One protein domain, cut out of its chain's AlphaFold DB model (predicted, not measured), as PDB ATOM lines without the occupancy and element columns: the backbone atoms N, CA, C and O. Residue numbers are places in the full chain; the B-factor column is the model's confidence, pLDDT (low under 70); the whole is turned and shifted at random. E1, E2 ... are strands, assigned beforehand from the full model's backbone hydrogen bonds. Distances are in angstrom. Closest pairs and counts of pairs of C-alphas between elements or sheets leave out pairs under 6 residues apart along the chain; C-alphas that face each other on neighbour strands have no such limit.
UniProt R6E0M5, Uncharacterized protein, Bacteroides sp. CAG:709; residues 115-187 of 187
ATOM      1  N   ARG A 115     140.196 125.191  99.720       94.06
ATOM      2  CA  ARG A 115     140.992 124.981  98.508       94.06
ATOM      3  C   ARG A 115     140.738 123.597  97.917       94.06
ATOM      4  O   ARG A 115     140.932 122.612  98.627       94.06
ATOM      5  N   PRO A 116     140.360 123.498  96.632       95.31
ATOM      6  CA  PRO A 116     140.198 122.216  95.958       95.31
ATOM      7  C   PRO A 116     141.451 121.343  96.055       95.31
ATOM      8  O   PRO A 116     142.559 121.817  95.810       95.31
ATOM      9  N   THR A 117     141.262 120.065  96.375       96.69
ATOM     10  CA  THR A 117     142.315 119.033  96.325       96.69
ATOM     11  C   THR A 117     141.963 117.893  95.370       96.69
ATOM     12  O   THR A 117     142.824 117.085  95.037       96.69
ATOM     13  N   GLY A 118     140.715 117.837  94.903       96.56
ATOM     14  CA  GLY A 118     140.214 116.875  93.927       96.56
ATOM     15  C   GLY A 118     138.758 117.169  93.557       96.56
ATOM     16  O   GLY A 118     138.177 118.153  94.011       96.56
ATOM     17  N   LEU A 119     138.145 116.302  92.743       96.38
ATOM     18  CA  LEU A 119     136.760 116.491  92.276       96.38
ATOM     19  C   LEU A 119     135.717 116.422  93.403       96.38
ATOM     20  O   LEU A 119     134.691 117.086  93.311       96.38
ATOM     21  N   ARG A 120     135.988 115.633  94.452       96.62
ATOM     22  CA  ARG A 120     135.130 115.446  95.639       96.62
ATOM     23  C   ARG A 120     135.871 115.730  96.951       96.62
ATOM     24  O   ARG A 120     135.553 115.156  97.989       96.62
ATOM     25  N   SER A 121     136.919 116.556  96.910       97.25
ATOM     26  CA  SER A 121     137.726 116.844  98.098       97.25
ATOM     27  C   SER A 121     138.325 118.242  98.102       97.25
ATOM     28  O   SER A 121     138.650 118.819  97.057       97.25
ATOM     29  N   PHE A 122     138.493 118.776  99.307       97.38
ATOM     30  CA  PHE A 122     139.109 120.072  99.539       97.38
ATOM     31  C   PHE A 122     139.874 120.105 100.861       97.38
ATOM     32  O   PHE A 122     139.608 119.348 101.793       97.38
ATOM     33  N   MET A 123     140.828 121.021 100.942       95.69
ATOM     34  CA  MET A 123     141.484 121.425 102.176       95.69
ATOM     35  C   MET A 123     140.776 122.659 102.738       95.69
ATOM     36  O   MET A 123     140.332 123.512 101.971       95.69
ATOM     37  N   MET A 124     140.693 122.768 104.060       94.19
ATOM     38  CA  MET A 124     140.335 124.008 104.746       94.19
ATOM     39  C   MET A 124     141.471 124.456 105.646       94.19
ATOM     40  O   MET A 124     142.004 123.644 106.397       94.19
ATOM     41  N   ASN A 125     141.795 125.746 105.632       92.25
ATOM     42  CA  ASN A 125     142.666 126.358 106.631       92.25
ATOM     43  C   ASN A 125     141.809 126.995 107.733       92.25
ATOM     44  O   ASN A 125     141.332 128.117 107.583       92.25
ATOM     45  N   VAL A 126     141.566 126.254 108.813       89.31
ATOM     46  CA  VAL A 126     140.605 126.618 109.857       89.31
ATOM     47  C   VAL A 126     141.254 127.555 110.874       89.31
ATOM     48  O   VAL A 126     141.879 127.099 111.831       89.31
ATOM     49  N   ASN A 127     141.068 128.862 110.682       88.88
ATOM     50  CA  ASN A 127     141.542 129.907 111.593       88.88
ATOM     51  C   ASN A 127     140.365 130.813 111.982       88.88
ATOM     52  O   ASN A 127     140.124 131.845 111.360       88.88
ATOM     53  N   LEU A 128     139.587 130.394 112.983       92.38
ATOM     54  CA  LEU A 128     138.417 131.146 113.439       92.38
ATOM     55  C   LEU A 128     138.860 132.438 114.162       92.38
ATOM     56  O   LEU A 128     139.632 132.330 115.123       92.38
ATOM     57  N   PRO A 129     138.354 133.628 113.772       93.75
ATOM     58  CA  PRO A 129     138.616 134.876 114.488       93.75
ATOM     59  C   PRO A 129     138.333 134.752 115.991       93.75
ATOM     60  O   PRO A 129     137.350 134.120 116.395       93.75
ATOM     61  N   SER A 130     139.195 135.323 116.832       92.31
ATOM     62  CA  SER A 130     139.153 135.207 118.298       92.31
ATOM     63  C   SER A 130     137.812 135.649 118.882       92.31
ATOM     64  O   SER A 130     137.268 134.959 119.741       92.31
ATOM     65  N   GLY A 131     137.237 136.728 118.346       92.62
ATOM     66  CA  GLY A 131     135.948 137.273 118.780       92.62
ATOM     67  C   GLY A 131     134.711 136.485 118.335       92.62
ATOM     68  O   GLY A 131     133.600 136.866 118.694       92.62
ATOM     69  N   TRP A 132     134.853 135.427 117.530       94.38
ATOM     70  CA  TRP A 132     133.721 134.638 117.035       94.38
ATOM     71  C   TRP A 132     133.591 133.307 117.778       94.38
ATOM     72  O   TRP A 132     134.563 132.564 117.929       94.38
ATOM     73  N   ASN A 133     132.359 132.964 118.169       93.69
ATOM     74  CA  ASN A 133     132.027 131.645 118.722       93.69
ATOM     75  C   ASN A 133     131.962 130.563 117.636       93.69
ATOM     76  O   ASN A 133     132.213 129.389 117.904       93.69
ATOM     77  N   GLY A 134     131.639 130.956 116.405       95.44
ATOM     78  CA  GLY A 134     131.606 130.072 115.255       95.44
ATOM     79  C   GLY A 134     131.277 130.811 113.964       95.44
ATOM     80  O   GLY A 134     130.965 131.999 113.974       95.44
ATOM     81  N   MET A 135     131.358 130.088 112.855       96.44
ATOM     82  CA  MET A 135     130.990 130.539 111.515       96.44
ATOM     83  C   MET A 135     130.366 129.379 110.741       96.44
ATOM     84  O   MET A 135     130.719 128.216 110.962       96.44
ATOM     85  N   SER A 136     129.443 129.685 109.833       97.69
ATOM     86  CA  SER A 136     128.842 128.681 108.959       97.69
ATOM     87  C   SER A 136     128.593 129.199 107.549       97.69
ATOM     88  O   SER A 136     128.383 130.390 107.327       97.69
ATOM     89  N   LEU A 137     128.630 128.269 106.603       97.56
ATOM     90  CA  LEU A 137     128.137 128.421 105.243       97.56
ATOM     91  C   LEU A 137     127.162 127.277 104.989       97.56
ATOM     92  O   LEU A 137     127.461 126.133 105.327       97.56
ATOM     93  N   HIS A 138     126.016 127.601 104.402       97.69
ATOM     94  CA  HIS A 138     124.949 126.644 104.139       97.69
ATOM     95  C   HIS A 138     124.747 126.461 102.640       97.69
ATOM     96  O   HIS A 138     124.954 127.407 101.875       97.69
ATOM     97  N   HIS A 139     124.334 125.262 102.237       97.44
ATOM     98  CA  HIS A 139     124.048 124.892 100.853       97.44
ATOM     99  C   HIS A 139     125.167 125.255  99.861       97.44
ATOM    100  O   HIS A 139     124.933 125.836  98.793       97.44
ATOM    101  N   ILE A 140     126.418 124.939 100.208       97.19
ATOM    102  CA  ILE A 140     127.546 125.123  99.298       97.19
ATOM    103  C   ILE A 140     127.404 124.124  98.146       97.19
ATOM    104  O   ILE A 140     127.565 122.916  98.317       97.19
ATOM    105  N   ARG A 141     127.175 124.649  96.940       96.81
ATOM    106  CA  ARG A 141     127.157 123.877  95.690       96.81
ATOM    107  C   ARG A 141     128.549 123.851  95.060       96.81
ATOM    108  O   ARG A 141     128.886 124.700  94.240       96.81
ATOM    109  N   ALA A 142     129.369 122.880  95.458       96.06
ATOM    110  CA  ALA A 142     130.730 122.688  94.950       96.06
ATOM    111  C   ALA A 142     131.142 121.209  95.002       96.06
ATOM    112  O   ALA A 142     130.506 120.406  95.676       96.06
ATOM    113  N   PHE A 143     132.214 120.838  94.289       96.62
ATOM    114  CA  PHE A 143     132.772 119.471  94.312       96.62
ATOM    115  C   PHE A 143     131.738 118.374  93.975       96.62
ATOM    116  O   PHE A 143     131.732 117.291  94.559       96.62
ATOM    117  N   GLY A 144     130.799 118.690  93.074       95.56
ATOM    118  CA  GLY A 144     129.702 117.793  92.694       95.56
ATOM    119  C   GLY A 144     128.702 117.481  93.815       95.56
ATOM    120  O   GLY A 144     128.017 116.467  93.722       95.56
ATOM    121  N   SER A 145     128.636 118.311  94.862       96.69
ATOM    122  CA  SER A 145     127.852 118.066  96.080       96.69
ATOM    123  C   SER A 145     127.090 119.323  96.534       96.69
ATOM    124  O   SER A 145     127.389 120.435  96.090       96.69
ATOM    125  N   ASP A 146     126.105 119.137  97.417       98.00
ATOM    126  CA  ASP A 146     125.439 120.186  98.202       98.00
ATOM    127  C   ASP A 146     125.762 119.939  99.675       98.00
ATOM    128  O   ASP A 146     125.484 118.848 100.171       98.00
ATOM    129  N   PHE A 147     126.406 120.881 100.359       98.25
ATOM    130  CA  PHE A 147     126.824 120.654 101.738       98.25
ATOM    131  C   PHE A 147     126.856 121.913 102.597       98.25
ATOM    132  O   PHE A 147     127.171 123.010 102.136       98.25
ATOM    133  N   ASP A 148     126.613 121.709 103.883       98.31
ATOM    134  CA  ASP A 148     126.814 122.702 104.925       98.31
ATOM    135  C   ASP A 148     128.202 122.562 105.542       98.31
ATOM    136  O   ASP A 148     128.750 121.463 105.685       98.31
ATOM    137  N   LEU A 149     128.754 123.692 105.968       97.81
ATOM    138  CA  LEU A 149     130.025 123.778 106.661       97.81
ATOM    139  C   LEU A 149     129.877 124.638 107.909       97.81
ATOM    140  O   LEU A 149     129.480 125.798 107.839       97.81
ATOM    141  N   LYS A 150     130.238 124.074 109.059       97.56
ATOM    142  CA  LYS A 150     130.023 124.682 110.369       97.56
ATOM    143  C   LYS A 150     131.302 124.583 111.204       97.56
ATOM    144  O   LYS A 150     131.788 123.483 111.421       97.56
ATOM    145  N   VAL A 151     131.844 125.704 111.682       96.31
ATOM    146  CA  VAL A 151     133.057 125.764 112.528       96.31
ATOM    147  C   VAL A 151     132.722 126.452 113.847       96.31
ATOM    148  O   VAL A 151     132.269 127.588 113.820       96.31
ATOM    149  N   PHE A 152     132.912 125.787 114.987       95.50
ATOM    150  CA  PHE A 152     132.553 126.299 116.321       95.50
ATOM    151  C   PHE A 152     133.703 126.118 117.306       95.50
ATOM    152  O   PHE A 152     134.437 125.138 117.208       95.50
ATOM    153  N   ARG A 153     133.852 127.033 118.267       93.00
ATOM    154  CA  ARG A 153     134.768 126.832 119.398       93.00
ATOM    155  C   ARG A 153     134.234 125.737 120.311       93.00
ATOM    156  O   ARG A 153     133.058 125.751 120.667       93.00
ATOM    157  N   ASP A 154     135.109 124.814 120.681       87.38
ATOM    158  CA  ASP A 154     134.865 123.833 121.732       87.38
ATOM    159  C   ASP A 154     135.517 124.298 123.048       87.38
ATOM    160  O   ASP A 154     136.417 125.144 123.038       87.38
ATOM    161  N   SER A 155     135.073 123.767 124.189       71.81
ATOM    162  CA  SER A 155     135.431 124.271 125.529       71.81
ATOM    163  C   SER A 155     136.912 124.121 125.914       71.81
ATOM    164  O   SER A 155     137.365 124.772 126.851       71.81
ATOM    165  N   GLU A 156     137.686 123.307 125.192       68.25
ATOM    166  CA  GLU A 156     139.096 122.997 125.486       68.25
ATOM    167  C   GLU A 156     140.074 123.578 124.444       68.25
ATOM    168  O   GLU A 156     140.993 122.902 123.979       68.25
ATOM    169  N   ASN A 157     139.874 124.833 124.021       68.75
ATOM    170  CA  ASN A 157     140.698 125.507 122.996       68.75
ATOM    171  C   ASN A 157     140.755 124.783 121.631       68.75
ATOM    172  O   ASN A 157     141.624 125.073 120.803       68.75
ATOM    173  N   GLY A 158     139.841 123.844 121.390       85.25
ATOM    174  CA  GLY A 158     139.656 123.166 120.113       85.25
ATOM    175  C   GLY A 158     138.602 123.856 119.254       85.25
ATOM    176  O   GLY A 158     137.786 124.643 119.736       85.25
ATOM    177  N   LEU A 159     138.598 123.543 117.967       93.00
ATOM    178  CA  LEU A 159     137.516 123.871 117.052       93.00
ATOM    179  C   LEU A 159     136.785 122.587 116.689       93.00
ATOM    180  O   LEU A 159     137.411 121.552 116.496       93.00
ATOM    181  N   ARG A 160     135.467 122.660 116.543       95.19
ATOM    182  CA  ARG A 160     134.636 121.613 115.964       95.19
ATOM    183  C   ARG A 160     134.224 122.039 114.567       95.19
ATOM    184  O   ARG A 160     133.539 123.046 114.409       95.19
ATOM    185  N   VAL A 161     134.634 121.269 113.570       96.62
ATOM    186  CA  VAL A 161     134.243 121.452 112.174       96.62
ATOM    187  C   VAL A 161     133.273 120.346 111.798       96.62
ATOM    188  O   VAL A 161     133.635 119.175 111.849       96.62
ATOM    189  N   THR A 162     132.058 120.710 111.414       97.88
ATOM    190  CA  THR A 162     131.037 119.789 110.919       97.88
ATOM    191  C   THR A 162     130.768 120.076 109.450       97.88
ATOM    192  O   THR A 162     130.542 121.225 109.068       97.88
ATOM    193  N   VAL A 163     130.802 119.022 108.642       98.19
ATOM    194  CA  VAL A 163     130.435 119.032 107.226       98.19
ATOM    195  C   VAL A 163     129.234 118.118 107.059       98.19
ATOM    196  O   VAL A 163     129.321 116.939 107.408       98.19
ATOM    197  N   THR A 164     128.138 118.653 106.537       98.56
ATOM    198  CA  THR A 164     126.911 117.891 106.283       98.56
ATOM    199  C   THR A 164     126.655 117.875 104.786       98.56
ATOM    200  O   THR A 164     126.280 118.896 104.230       98.56
ATOM    201  N   GLU A 165     126.886 116.742 104.124       98.00
ATOM    202  CA  GLU A 165     126.553 116.560 102.707       98.00
ATOM    203  C   GLU A 165     125.082 116.150 102.581       98.00
ATOM    204  O   GLU A 165     124.674 115.114 103.113       98.00
ATOM    205  N   HIS A 166     124.303 116.942 101.850       97.62
ATOM    206  CA  HIS A 166     122.897 116.689 101.569       97.62
ATOM    207  C   HIS A 166     122.771 115.775 100.354       97.62
ATOM    208  O   HIS A 166     123.108 116.147  99.226       97.62
ATOM    209  N   THR A 167     122.276 114.556 100.573       94.25
ATOM    210  CA  THR A 167     122.075 113.570  99.504       94.25
ATOM    211  C   THR A 167     120.629 113.095  99.460       94.25
ATOM    212  O   THR A 167     119.900 113.172 100.445       94.25
ATOM    213  N   VAL A 168     120.213 112.539  98.318       92.19
ATOM    214  CA  VAL A 168     118.851 111.998  98.137       92.19
ATOM    215  C   VAL A 168     118.549 110.869  99.135       92.19
ATOM    216  O   VAL A 168     117.402 110.683  99.526       92.19
ATOM    217  N   SER A 169     119.573 110.131  99.576       92.06
ATOM    218  CA  SER A 169     119.452 109.040 100.550       92.06
ATOM    219  C   SER A 169     119.512 109.491 102.018       92.06
ATOM    220  O   SER A 169     119.485 108.641 102.905       92.06
ATOM    221  N   GLY A 170     119.624 110.798 102.281       93.44
ATOM    222  CA  GLY A 170     119.808 111.377 103.613       93.44
ATOM    223  C   GLY A 170     121.162 112.069 103.797       93.44
ATOM    224  O   GLY A 170     122.079 111.921 102.984       93.44
ATOM    225  N   ASP A 171     121.283 112.838 104.875       97.31
ATOM    226  CA  ASP A 171     122.468 113.643 105.169       97.31
ATOM    227  C   ASP A 171     123.646 112.786 105.653       97.31
ATOM    228  O   ASP A 171     123.509 111.952 106.552       97.31
ATOM    229  N   LYS A 172     124.839 113.031 105.101       96.81
ATOM    230  CA  LYS A 172     126.094 112.450 105.593       96.81
ATOM    231  C   LYS A 172     126.855 113.489 106.399       96.81
ATOM    232  O   LYS A 172     127.328 114.483 105.853       96.81
ATOM    233  N   VAL A 173     127.021 113.231 107.693       97.44
ATOM    234  CA  VAL A 173     127.682 114.159 108.616       97.44
ATOM    235  C   VAL A 173     129.098 113.689 108.925       97.44
ATOM    236  O   VAL A 173     129.319 112.538 109.304       97.44
ATOM    237  N   ARG A 174     130.066 114.596 108.811       96.31
ATOM    238  CA  ARG A 174     131.455 114.399 109.241       96.31
ATOM    239  C   ARG A 174     131.817 115.470 110.259       96.31
ATOM    240  O   ARG A 174     131.577 116.648 110.012       96.31
ATOM    241  N   THR A 175     132.432 115.072 111.370       96.06
ATOM    242  CA  THR A 175     132.896 115.996 112.415       96.06
ATOM    243  C   THR A 175     134.390 115.821 112.643       96.06
ATOM    244  O   THR A 175     134.880 114.702 112.766       96.06
ATOM    245  N   LEU A 176     135.110 116.936 112.696       94.06
ATOM    246  CA  LEU A 176     136.552 117.030 112.905       94.06
ATOM    247  C   LEU A 176     136.815 117.979 114.077       94.06
ATOM    248  O   LEU A 176     136.107 118.975 114.225       94.06
ATOM    249  N   THR A 177     137.846 117.710 114.878       93.69
ATOM    250  CA  THR A 177     138.197 118.535 116.048       93.69
ATOM    251  C   THR A 177     139.622 119.111 115.971       93.69
ATOM    252  O   THR A 177     140.484 118.722 116.766       93.69
ATOM    253  N   PRO A 178     139.945 119.972 114.982       90.62
ATOM    254  CA  PRO A 178     141.274 120.577 114.883       90.62
ATOM    255  C   PRO A 178     141.512 121.627 115.980       90.62
ATOM    256  O   PRO A 178     140.573 122.254 116.458       90.62
ATOM    257  N   LYS A 179     142.777 121.892 116.336       84.38
ATOM    258  CA  LYS A 179     143.125 123.061 117.171       84.38
ATOM    259  C   LYS A 179     143.008 124.358 116.364       84.38
ATOM    260  O   LYS A 179     142.179 125.193 116.685       84.38
ATOM    261  N   GLN A 180     143.803 124.485 115.301       84.12
ATOM    262  CA  GLN A 180     143.691 125.439 114.186       84.12
ATOM    263  C   GLN A 180     144.498 124.880 113.003       84.12
ATOM    264  O   GLN A 180     145.310 123.966 113.185       84.12
ATOM    265  N   GLY A 181     144.309 125.434 111.808       88.31
ATOM    266  CA  GLY A 181     145.122 125.123 110.635       88.31
ATOM    267  C   GLY A 181     144.469 124.164 109.642       88.31
ATOM    268  O   GLY A 181     143.245 124.083 109.525       88.31
ATOM    269  N   LYS A 182     145.304 123.477 108.858       92.00
ATOM    270  CA  LYS A 182     144.859 122.742 107.667       92.00
ATOM    271  C   LYS A 182     144.183 121.415 108.025       92.00
ATOM    272  O   LYS A 182     144.794 120.566 108.667       92.00
ATOM    273  N   ILE A 183     142.967 121.213 107.529       95.00
ATOM    274  CA  ILE A 183     142.244 119.933 107.536       95.00
ATOM    275  C   ILE A 183     141.875 119.534 106.109       95.00
ATOM    276  O   ILE A 183     141.766 120.391 105.236       95.00
ATOM    277  N   PHE A 184     141.646 118.245 105.879       96.88
ATOM    278  CA  PHE A 184     141.224 117.718 104.583       96.88
ATOM    279  C   PHE A 184     139.839 117.093 104.701       96.88
ATOM    280  O   PHE A 184     139.577 116.306 105.611       96.88
ATOM    281  N   VAL A 185     138.960 117.445 103.769       96.75
ATOM    282  CA  VAL A 185     137.572 117.002 103.709       96.75
ATOM    283  C   VAL A 185     137.355 116.268 102.393       96.75
ATOM    284  O   VAL A 185     137.722 116.753 101.323       96.75
ATOM    285  N   ASN A 186     136.732 115.097 102.482       95.69
ATOM    286  CA  ASN A 186     136.170 114.388 101.338       95.69
ATOM    287  C   ASN A 186     134.649 114.454 101.468       95.69
ATOM    288  O   ASN A 186     134.145 114.288 102.579       95.69
ATOM    289  N   LEU A 187     133.954 114.700 100.362       91.75
ATOM    290  CA  LEU A 187     132.494 114.713 100.279       91.75
ATOM    291  C   LEU A 187     132.026 113.339  99.799       91.75
ATOM    292  O   LEU A 187     132.220 113.011  98.602       91.75
TER     293      LEU A 187
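What this domain is: This is residues 115 to 187 of the 187 residues of an uncharacterized protein of Bacteroides sp. CAG:709 (UniProt R6E0M5). What does the model look like? A twisted four-stranded sheet, E3 to E6, and a smaller sheet, E1, E2 and E7, are partly face to face as a loose sandwich, with E2 and E7 over the inner strands E4 and E5. E1 lies beyond E2, away from the larger sheet. How is it made up? The printed part has 73 residues, with no named helix and seven named strands, E1 to E7 along the chain; it is all strand, both sheets are antiparallel, and their orders are E3, E4, E5, E6 and E1, E2, E7. It is compact, with a radius of gyration of the C-alphas of 12.3 A and spans of 35, 24 and 16 A.

How they stand to each other: How is the larger sheet joined? E3, residues 134 to 142, E4, residues 145 to 153, E5, residues 159 to 165, and E6, residues 172 to 176, form a meander, each strand the antiparallel neighbour of the one before, and each successive pair is a hairpin. Across E3 and E4, N 137 and O 149 are 2.9 A apart; across E4 and E5, N 150 and O 162 are 2.9 A apart; across E5 and E6, N 163 and O 174 are 2.8 A apart, all within hydrogen-bond range. How is the smaller sheet joined? E2, residues 121 to 126, is the inner strand: it forms an antiparallel hairpin with E1, residues 115 to 118, where N 123 and O 115 are 2.8 A apart, and is antiparallel to E7, residues 181 to 186, where N 124 and O 183 are 2.9 A apart. How do the sheets stand to each other? E6 and E7 are near each other, with closest C-alphas 8.3 A apart. E2 and E4 are only just apart, at 8.1 A.

Where its parts are: Which strands are longest? E4 measures 25.9 A from first to last C-alpha, E3 21.6 A and E5 19.5 A; E3 bends by 70 degrees at residue 139. How long are the others? E7 measures 16.8 A, E2 15.6 A, E6 13.6 A and E1 9.3 A. Where are the anchors? C-alpha 134 opens E3 at (131.606, 130.072, 115.255), C-alpha 115 opens E1 at (140.992, 124.981, 98.508), and C-alpha 186 ends E7 at (136.170, 114.388, 101.338).

The domain as a whole: How large is it? The two C-alphas farthest apart, those of Gly 131 and Ser 169, are 37.4 A apart. Is the printed part continuous? It has no cut and no long link; Leu 187 is the chain's last residue. Where is confidence low? Residues 156 to 157 are under 70, while the mean pLDDT of the printed part is 93.7.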